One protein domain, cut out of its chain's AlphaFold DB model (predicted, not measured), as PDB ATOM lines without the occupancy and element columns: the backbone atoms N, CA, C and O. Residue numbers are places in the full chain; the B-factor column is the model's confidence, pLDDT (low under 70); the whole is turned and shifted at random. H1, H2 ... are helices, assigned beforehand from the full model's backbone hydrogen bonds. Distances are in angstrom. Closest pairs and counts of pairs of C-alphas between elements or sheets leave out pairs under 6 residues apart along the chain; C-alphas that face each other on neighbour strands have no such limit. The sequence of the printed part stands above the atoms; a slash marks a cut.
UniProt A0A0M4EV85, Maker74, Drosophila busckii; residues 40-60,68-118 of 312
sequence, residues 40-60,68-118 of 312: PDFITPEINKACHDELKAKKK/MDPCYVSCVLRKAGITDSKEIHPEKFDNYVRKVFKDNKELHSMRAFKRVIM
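Overview. This is residues 40 to 60 and 68 to 118 of the 312 residues of the protein "Maker74" of Drosophila busckii (UniProt A0A0M4EV85). Four helices are strung out loosely along one long axis: H1 and H2 cross in contact at one end, H3 follows beyond a looping link, and H4 lies at the other end. Residues 109 to 118, most of them in H4, stick out from the rest, and the only two helices that touch are H1 and H2. The printed part has 72 residues with four named helices, in the order H1, H2, H3, H4, and no named strand; the class is all helix. The whole is loose, with a radius of gyration of the C-alphas of 14.8 A, and it spans 51 by 25 by 18 A, a rod in outline.

Arrangement. H1, residues 45 to 58, and H2, residues 70 to 79, touch, with 9 pairs of C-alphas within 8 A. Their closest C-alphas are those of Cys 51 and Cys 75, 5.7 A apart. Their lines stand at a steep tilt of 48 degrees, and they run opposite ways. H3, residues 90 to 100, is apart from H1, and it is only just apart from H2, the closest C-alphas of H2 and H3 being 8.5 A apart. H4, residues 105 to 116, is apart from H1 and H2, and only just apart from H3, with the closest C-alphas 8.3 A apart. In H1, H2 and H3 every O i to N i+4 pair is within hydrogen-bond range; in H4 it is 6 of 8.

Along the chain. H1 begins at C-alpha 45, at (197.333, 183.547, 138.201), and measures 20.1 A from first to last C-alpha; with 14 residues it is the longest helix. H2 has 10 residues, Pro 70 to Lys 79, and measures 14.3 A. H3 has 11 residues, Pro 90 to Val 100, and measures 15.3 A, beginning at C-alpha 90, at (216.775, 172.315, 141.444). H4 has 12 residues, measures 16.8 A and ends at C-alpha 116, at (227.954, 184.836, 153.481).

Size, cuts and confidence. The C-alphas farthest apart are those of Lys 60 and Val 116, 51.4 A. Residues 61 to 67 are not printed, and the gap from C-alpha 60 to C-alpha 68 across this cut, which lies between H1 and H2, is 16.6 A. Of the links that are printed whole, H2 to H3 is short, with 10 residues, and H3 to H4 is tight, with 4. Residues 109 to 118 stand free, of which 109 to 116 belong to H4; without them the body spans 44 by 23 by 16 A. The mean pLDDT of the printed part is 83.3; it is under 70 at residue 68, residue 85 and residues 107 to 118, and the mean for H4 is 60.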
ATOM      1  N   PRO A  40     204.608 187.675 147.790       86.00
ATOM      2  CA  PRO A  40     204.247 187.524 146.388       86.00
ATOM      3  C   PRO A  40     203.656 186.141 146.116       86.00
ATOM      4  O   PRO A  40     204.143 185.135 146.644       86.00
ATOM      5  N   ASP A  41     202.628 186.077 145.272       88.69
ATOM      6  CA  ASP A  41     202.018 184.802 144.916       88.69
ATOM      7  C   ASP A  41     203.037 183.914 144.195       88.69
ATOM      8  O   ASP A  41     203.520 184.219 143.103       88.69
ATOM      9  N   PHE A  42     203.363 182.781 144.821       90.94
ATOM     10  CA  PHE A  42     204.329 181.832 144.275       90.94
ATOM     11  C   PHE A  42     203.855 181.199 142.962       90.94
ATOM     12  O   PHE A  42     204.657 180.838 142.102       90.94
ATOM     13  N   ILE A  43     202.541 181.056 142.811       93.94
ATOM     14  CA  ILE A  43     201.886 180.476 141.645       93.94
ATOM     15  C   ILE A  43     201.239 181.627 140.892       93.94
ATOM     16  O   ILE A  43     200.333 182.269 141.420       93.94
ATOM     17  N   THR A  44     201.686 181.882 139.663       92.94
ATOM     18  CA  THR A  44     201.097 182.972 138.880       92.94
ATOM     19  C   THR A  44     199.612 182.692 138.606       92.94
ATOM     20  O   THR A  44     199.222 181.520 138.496       92.94
ATOM     21  N   PRO A  45     198.759 183.727 138.475       94.31
ATOM     22  CA  PRO A  45     197.333 183.547 138.201       94.31
ATOM     23  C   PRO A  45     197.059 182.666 136.975       94.31
ATOM     24  O   PRO A  45     196.110 181.879 136.971       94.31
ATOM     25  N   GLU A  46     197.923 182.738 135.960       95.75
ATOM     26  CA  GLU A  46     197.826 181.949 134.732       95.75
ATOM     27  C   GLU A  46     198.073 180.458 134.994       95.75
ATOM     28  O   GLU A  46     197.280 179.621 134.558       95.75
ATOM     29  N   ILE A  47     199.137 180.115 135.736       95.88
ATOM     30  CA  ILE A  47     199.445 178.725 136.111       95.88
ATOM     31  C   ILE A  47     198.339 178.174 137.010       95.88
ATOM     32  O   ILE A  47     197.852 177.065 136.785       95.88
ATOM     33  N   ASN A  48     197.911 178.967 137.994       94.62
ATOM     34  CA  ASN A  48     196.861 178.595 138.931       94.62
ATOM     35  C   ASN A  48     195.558 178.236 138.195       94.62
ATOM     36  O   ASN A  48     195.011 177.144 138.371       94.62
ATOM     37  N   LYS A  49     195.099 179.128 137.307       96.00
ATOM     38  CA  LYS A  49     193.897 178.916 136.495       96.00
ATOM     39  C   LYS A  49     194.029 177.680 135.603       96.00
ATOM     40  O   LYS A  49     193.155 176.816 135.642       96.00
ATOM     41  N   ALA A  50     195.137 177.556 134.868       97.00
ATOM     42  CA  ALA A  50     195.369 176.421 133.974       97.00
ATOM     43  C   ALA A  50     195.331 175.075 134.716       97.00
ATOM     44  O   ALA A  50     194.752 174.109 134.221       97.00
ATOM     45  N   CYS A  51     195.906 175.010 135.919       95.50
ATOM     46  CA  CYS A  51     195.906 173.790 136.718       95.50
ATOM     47  C   CYS A  51     194.543 173.474 137.334       95.50
ATOM     48  O   CYS A  51     194.154 172.308 137.380       95.50
ATOM     49  N   HIS A  52     193.773 174.479 137.748       93.25
ATOM     50  CA  HIS A  52     192.396 174.245 138.178       93.25
ATOM     51  C   HIS A  52     191.504 173.732 137.046       93.25
ATOM     52  O   HIS A  52     190.698 172.831 137.282       93.25
ATOM     53  N   ASP A  53     191.645 174.268 135.835       94.94
ATOM     54  CA  ASP A  53     190.854 173.830 134.683       94.94
ATOM     55  C   ASP A  53     191.230 172.401 134.255       94.94
ATOM     56  O   ASP A  53     190.341 171.586 134.000       94.94
ATOM     57  N   GLU A  54     192.519 172.041 134.307       94.06
ATOM     58  CA  GLU A  54     192.971 170.663 134.064       94.06
ATOM     59  C   GLU A  54     192.377 169.669 135.079       94.06
ATOM     60  O   GLU A  54     191.934 168.583 134.704       94.06
ATOM     61  N   LEU A  55     192.319 170.037 136.362       91.38
ATOM     62  CA  LEU A  55     191.723 169.178 137.389       91.38
ATOM     63  C   LEU A  55     190.210 169.067 137.252       91.38
ATOM     64  O   LEU A  55     189.671 167.979 137.436       91.38
ATOM     65  N   LYS A  56     189.516 170.161 136.912       89.62
ATOM     66  CA  LYS A  56     188.069 170.128 136.647       89.62
ATOM     67  C   LYS A  56     187.745 169.179 135.496       89.62
ATOM     68  O   LYS A  56     186.807 168.404 135.625       89.62
ATOM     69  N   ALA A  57     188.537 169.201 134.421       90.88
ATOM     70  CA  ALA A  57     188.351 168.314 133.273       90.88
ATOM     71  C   ALA A  57     188.586 166.830 133.613       90.88
ATOM     72  O   ALA A  57     187.946 165.955 133.037       90.88
ATOM     73  N   LYS A  58     189.481 166.537 134.564       87.44
ATOM     74  CA  LYS A  58     189.788 165.168 135.018       87.44
ATOM     75  C   LYS A  58     188.821 164.638 136.080       87.44
ATOM     76  O   LYS A  58     188.861 163.451 136.406       87.44
ATOM     77  N   LYS A  59     187.977 165.498 136.647       84.44
ATOM     78  CA  LYS A  59     187.136 165.147 137.787       84.44
ATOM     79  C   LYS A  59     185.907 164.364 137.338       84.44
ATOM     80  O   LYS A  59     185.114 164.847 136.534       84.44
ATOM     81  N   LYS A  60     185.712 163.166 137.896       83.12
ATOM     82  CA  LYS A  60     184.489 162.386 137.656       83.12
ATOM     83  C   LYS A  60     183.294 163.017 138.392       83.12
ATOM     84  O   LYS A  60     183.484 163.565 139.486       83.12
ATOM     85  N   MET A  68     193.889 169.813 148.910       60.06
ATOM     86  CA  MET A  68     195.011 170.061 148.002       60.06
ATOM     87  C   MET A  68     195.286 168.776 147.216       60.06
ATOM     88  O   MET A  68     195.738 167.785 147.779       60.06
ATOM     89  N   ASP A  69     194.920 168.750 145.938       78.44
ATOM     90  CA  ASP A  69     195.098 167.569 145.091       78.44
ATOM     91  C   ASP A  69     196.591 167.423 144.725       78.44
ATOM     92  O   ASP A  69     197.161 168.385 144.202       78.44
ATOM     93  N   PRO A  70     197.258 166.275 144.957       83.38
ATOM     94  CA  PRO A  70     198.640 166.061 144.515       83.38
ATOM     95  C   PRO A  70     198.850 166.363 143.020       83.38
ATOM     96  O   PRO A  70     199.907 166.858 142.615       83.38
ATOM     97  N   CYS A  71     197.816 166.159 142.197       88.88
ATOM     98  CA  CYS A  71     197.832 166.492 140.777       88.88
ATOM     99  C   CYS A  71     197.873 168.008 140.528       88.88
ATOM    100  O   CYS A  71     198.428 168.437 139.517       88.88
ATOM    101  N   TYR A  72     197.333 168.831 141.438       92.06
ATOM    102  CA  TYR A  72     197.447 170.290 141.368       92.06
ATOM    103  C   TYR A  72     198.907 170.725 141.490       92.06
ATOM    104  O   TYR A  72     199.407 171.454 140.638       92.06
ATOM    105  N   VAL A  73     199.613 170.229 142.513       90.00
ATOM    106  CA  VAL A  73     201.025 170.566 142.753       90.00
ATOM    107  C   VAL A  73     201.894 170.094 141.590       90.00
ATOM    108  O   VAL A  73     202.695 170.864 141.067       90.00
ATOM    109  N   SER A  74     201.681 168.860 141.124       91.00
ATOM    110  CA  SER A  74     202.374 168.328 139.944       91.00
ATOM    111  C   SER A  74     202.120 169.184 138.695       91.00
ATOM    112  O   SER A  74     203.056 169.524 137.965       91.00
ATOM    113  N   CYS A  75     200.874 169.623 138.478       94.38
ATOM    114  CA  CYS A  75     200.548 170.537 137.388       94.38
ATOM    115  C   CYS A  75     201.294 171.869 137.510       94.38
ATOM    116  O   CYS A  75     201.888 172.310 136.524       94.38
ATOM    117  N   VAL A  76     201.305 172.481 138.697       95.12
ATOM    118  CA  VAL A  76     201.981 173.760 138.948       95.12
ATOM    119  C   VAL A  76     203.470 173.643 138.655       95.12
ATOM    120  O   VAL A  76     203.992 174.446 137.888       95.12
ATOM    121  N   LEU A  77     204.144 172.618 139.183       94.06
ATOM    122  CA  LEU A  77     205.576 172.408 138.952       94.06
ATOM    123  C   LEU A  77     205.885 172.204 137.464       94.06
ATOM    124  O   LEU A  77     206.841 172.779 136.945       94.06
ATOM    125  N   ARG A  78     205.059 171.429 136.754       95.25
ATOM    126  CA  ARG A  78     205.226 171.197 135.314       95.25
ATOM    127  C   ARG A  78     205.005 172.477 134.508       95.25
ATOM    128  O   ARG A  78     205.811 172.804 133.643       95.25
ATOM    129  N   LYS A  79     203.937 173.229 134.790       95.56
ATOM    130  CA  LYS A  79     203.609 174.493 134.100       95.56
ATOM    131  C   LYS A  79     204.596 175.615 134.427       95.56
ATOM    132  O   LYS A  79     204.846 176.461 133.577       95.56
ATOM    133  N   ALA A  80     205.193 175.584 135.614       95.12
ATOM    134  CA  ALA A  80     206.298 176.450 136.008       95.12
ATOM    135  C   ALA A  80     207.635 176.064 135.346       95.12
ATOM    136  O   ALA A  80     208.615 176.791 135.490       95.12
ATOM    137  N   GLY A  81     207.694 174.933 134.628       94.88
ATOM    138  CA  GLY A  81     208.910 174.423 133.995       94.88
ATOM    139  C   GLY A  81     209.921 173.843 134.984       94.88
ATOM    140  O   GLY A  81     211.093 173.726 134.650       94.88
ATOM    141  N   ILE A  82     209.495 173.500 136.201       94.50
ATOM    142  CA  ILE A  82     210.357 172.992 137.279       94.50
ATOM    143  C   ILE A  82     210.589 171.479 137.142       94.50
ATOM    144  O   ILE A  82     211.655 170.981 137.496       94.50
ATOM    145  N   THR A  83     209.608 170.749 136.609       91.00
ATOM    146  CA  THR A  83     209.684 169.299 136.383       91.00
ATOM    147  C   THR A  83     209.267 168.938 134.961       91.00
ATOM    148  O   THR A  83     208.383 169.569 134.379       91.00
ATOM    149  N   ASP A  84     209.885 167.895 134.419       80.12
ATOM    150  CA  ASP A  84     209.572 167.240 133.147       80.12
ATOM    151  C   ASP A  84     208.873 165.880 133.341       80.12
ATOM    152  O   ASP A  84     208.894 165.050 132.437       80.12
ATOM    153  N   SER A  85     208.170 165.713 134.475       69.19
ATOM    154  CA  SER A  85     207.210 164.649 134.859       69.19
ATOM    155  C   SER A  85     207.684 163.608 135.873       69.19
ATOM    156  O   SER A  85     206.827 162.949 136.464       69.19
ATOM    157  N   LYS A  86     208.991 163.477 136.135       77.38
ATOM    158  CA  LYS A  86     209.497 162.515 137.137       77.38
ATOM    159  C   LYS A  86     210.454 163.104 138.166       77.38
ATOM    160  O   LYS A  86     210.477 162.614 139.288       77.38
ATOM    161  N   GLU A  87     211.176 164.169 137.828       87.00
ATOM    162  CA  GLU A  87     212.175 164.754 138.723       87.00
ATOM    163  C   GLU A  87     212.021 166.274 138.823       87.00
ATOM    164  O   GLU A  87     211.587 166.949 137.883       87.00
ATOM    165  N   ILE A  88     212.323 166.815 140.001       86.38
ATOM    166  CA  ILE A  88     212.387 168.256 140.243       86.38
ATOM    167  C   ILE A  88     213.808 168.696 139.921       86.38
ATOM    168  O   ILE A  88     214.746 168.236 140.562       86.38
ATOM    169  N   HIS A  89     213.950 169.617 138.972       87.12
ATOM    170  CA  HIS A  89     215.236 170.188 138.584       87.12
ATOM    171  C   HIS A  89     215.565 171.382 139.498       87.12
ATOM    172  O   HIS A  89     214.904 172.426 139.377       87.12
ATOM    173  N   PRO A  90     216.528 171.276 140.439       84.25
ATOM    174  CA  PRO A  90     216.775 172.315 141.444       84.25
ATOM    175  C   PRO A  90     217.125 173.677 140.835       84.25
ATOM    176  O   PRO A  90     216.698 174.717 141.331       84.25
ATOM    177  N   GLU A  91     217.845 173.690 139.718       89.69
ATOM    178  CA  GLU A  91     218.220 174.899 138.992       89.69
ATOM    179  C   GLU A  91     217.018 175.586 138.332       89.69
ATOM    180  O   GLU A  91     216.938 176.819 138.310       89.69
ATOM    181  N   LYS A  92     216.038 174.811 137.843       92.88
ATOM    182  CA  LYS A  92     214.790 175.356 137.288       92.88
ATOM    183  C   LYS A  92     213.902 175.907 138.397       92.88
ATOM    184  O   LYS A  92     213.336 176.988 138.230       92.88
ATOM    185  N   PHE A  93     213.842 175.223 139.542       89.88
ATOM    186  CA  PHE A  93     213.176 175.734 140.742       89.88
ATOM    187  C   PHE A  93     213.788 177.065 141.192       89.88
ATOM    188  O   PHE A  93     213.076 178.057 141.350       89.88
ATOM    189  N   ASP A  94     215.112 177.133 141.311       86.06
ATOM    190  CA  ASP A  94     215.821 178.348 141.706       86.06
ATOM    191  C   ASP A  94     215.563 179.514 140.748       86.06
ATOM    192  O   ASP A  94     215.302 180.640 141.191       86.06
ATOM    193  N   ASN A  95     215.612 179.255 139.441       91.75
ATOM    194  CA  ASN A  95     215.319 180.250 138.413       91.75
ATOM    195  C   ASN A  95     213.864 180.727 138.477       91.75
ATOM    196  O   ASN A  95     213.612 181.930 138.385       91.75
ATOM    197  N   TYR A  96     212.914 179.817 138.698       91.00
ATOM    198  CA  TYR A  96     211.508 180.164 138.886       91.00
ATOM    199  C   TYR A  96     211.316 181.063 140.112       91.00
ATOM    200  O   TYR A  96     210.736 182.143 140.004       91.00
ATOM    201  N   VAL A  97     211.895 180.693 141.256       87.88
ATOM    202  CA  VAL A  97     211.825 181.495 142.486       87.88
ATOM    203  C   VAL A  97     212.468 182.873 142.259       87.88
ATOM    204  O   VAL A  97     211.914 183.887 142.667       87.88
ATOM    205  N   ARG A  98     213.609 182.969 141.555       88.75
ATOM    206  CA  ARG A  98     214.201 184.277 141.188       88.75
ATOM    207  C   ARG A  98     213.253 185.132 140.356       88.75
ATOM    208  O   ARG A  98     213.204 186.336 140.574       88.75
ATOM    209  N   LYS A  99     212.530 184.526 139.414       91.94
ATOM    210  CA  LYS A  99     211.581 185.228 138.548       91.94
ATOM    211  C   LYS A  99     210.373 185.740 139.332       91.94
ATOM    212  O   LYS A  99     209.997 186.891 139.146       91.94
ATOM    213  N   VAL A 100     209.799 184.907 140.201       89.44
ATOM    214  CA  VAL A 100     208.624 185.252 141.021       89.44
ATOM    215  C   VAL A 100     208.951 186.353 142.025       89.44
ATOM    216  O   VAL A 100     208.214 187.323 142.143       89.44
ATOM    217  N   PHE A 101     210.087 186.244 142.712       88.19
ATOM    218  CA  PHE A 101     210.480 187.198 143.750       88.19
ATOM    219  C   PHE A 101     211.410 188.301 143.232       88.19
ATOM    220  O   PHE A 101     212.092 188.944 144.026       88.19
ATOM    221  N   LYS A 102     211.468 188.541 141.914       89.81
ATOM    222  CA  LYS A 102     212.405 189.509 141.318       89.81
ATOM    223  C   LYS A 102     212.263 190.914 141.924       89.81
ATOM    224  O   LYS A 102     213.276 191.575 142.128       89.81
ATOM    225  N   ASP A 103     211.046 191.297 142.302       88.62
ATOM    226  CA  ASP A 103     210.720 192.627 142.822       88.62
ATOM    227  C   ASP A 103     210.813 192.719 144.362       88.62
ATOM    228  O   ASP A 103     210.740 193.811 144.924       88.62
ATOM    229  N   ASN A 104     211.035 191.599 145.067       86.00
ATOM    230  CA  ASN A 104     211.149 191.575 146.527       86.00
ATOM    231  C   ASN A 104     212.624 191.612 146.972       86.00
ATOM    232  O   ASN A 104     213.302 190.585 147.071       86.00
ATOM    233  N   LYS A 105     213.130 192.823 147.240       81.50
ATOM    234  CA  LYS A 105     214.535 193.079 147.618       81.50
ATOM    235  C   LYS A 105     214.966 192.379 148.916       81.50
ATOM    236  O   LYS A 105     216.134 192.010 149.030       81.50
ATOM    237  N   GLU A 106     214.052 192.162 149.859       77.88
ATOM    238  CA  GLU A 106     214.347 191.508 151.144       77.88
ATOM    239  C   GLU A 106     214.548 189.996 150.984       77.88
ATOM    240  O   GLU A 106     215.484 189.414 151.528       77.88
ATOM    241  N   LEU A 107     213.762 189.345 150.129       69.50
ATOM    242  CA  LEU A 107     213.960 187.923 149.827       69.50
ATOM    243  C   LEU A 107     215.254 187.655 149.038       69.50
ATOM    244  O   LEU A 107     215.857 186.583 149.169       69.50
ATOM    245  N   HIS A 108     215.747 188.632 148.268       68.75
ATOM    246  CA  HIS A 108     217.082 188.547 147.656       68.75
ATOM    247  C   HIS A 108     218.210 188.643 148.692       68.75
ATOM    248  O   HIS A 108     219.229 187.965 148.536       68.75
ATOM    249  N   SER A 109     218.041 189.425 149.766       67.12
ATOM    250  CA  SER A 109     219.064 189.578 150.811       67.12
ATOM    251  C   SER A 109     219.176 188.335 151.705       67.12
ATOM    252  O   SER A 109     220.292 187.932 152.048       67.12
ATOM    253  N   MET A 110     218.073 187.618 151.953       59.09
ATOM    254  CA  MET A 110     218.099 186.314 152.642       59.09
ATOM    255  C   MET A 110     218.963 185.266 151.913       59.09
ATOM    256  O   MET A 110     219.580 184.400 152.534       59.09
ATOM    257  N   ARG A 111     219.083 185.360 150.582       57.56
ATOM    258  CA  ARG A 111     219.959 184.483 149.779       57.56
ATOM    259  C   ARG A 111     221.425 184.893 149.826       57.56
ATOM    260  O   ARG A 111     222.297 184.023 149.773       57.56
ATOM    261  N   ALA A 112     221.707 186.191 149.947       54.03
ATOM    262  CA  ALA A 112     223.062 186.672 150.207       54.03
ATOM    263  C   ALA A 112     223.570 186.132 151.552       54.03
ATOM    264  O   ALA A 112     224.716 185.698 151.637       54.03
ATOM    265  N   PHE A 113     222.685 186.017 152.546       44.59
ATOM    266  CA  PHE A 113     222.981 185.399 153.837       44.59
ATOM    267  C   PHE A 113     223.468 183.944 153.695       44.59
ATOM    268  O   PHE A 113     224.496 183.579 154.260       44.59
ATOM    269  N   LYS A 114     222.843 183.143 152.818       45.25
ATOM    270  CA  LYS A 114     223.266 181.756 152.535       45.25
ATOM    271  C   LYS A 114     224.654 181.656 151.867       45.25
ATOM    272  O   LYS A 114     225.335 180.651 152.040       45.25
ATOM    273  N   ARG A 115     225.102 182.688 151.132       46.84
ATOM    274  CA  ARG A 115     226.474 182.768 150.571       46.84
ATOM    275  C   ARG A 115     227.499 183.345 151.551       46.84
ATOM    276  O   ARG A 115     228.668 182.980 151.469       46.84
ATOM    277  N   VAL A 116     227.083 184.230 152.457       48.28
ATOM    278  CA  VAL A 116     227.954 184.836 153.481       48.28
ATOM    279  C   VAL A 116     228.307 183.824 154.574       48.28
ATOM    280  O   VAL A 116     229.466 183.770 154.977       48.28
ATOM    281  N   ILE A 117     227.371 182.943 154.947       45.50
ATOM    282  CA  ILE A 117     227.589 181.879 155.946       45.50
ATOM    283  C   ILE A 117     228.681 180.870 155.516       45.50
ATOM    284  O   ILE A 117     229.278 180.211 156.359       45.50
ATOM    285  N   MET A 118     229.025 180.780 154.223       44.28
ATOM    286  CA  MET A 118     229.997 179.798 153.711       44.28
ATOM    287  C   MET A 118     231.439 180.314 153.517       44.28
ATOM    288  O   MET A 118     232.283 179.553 153.047       44.28
TER     289      MET A 118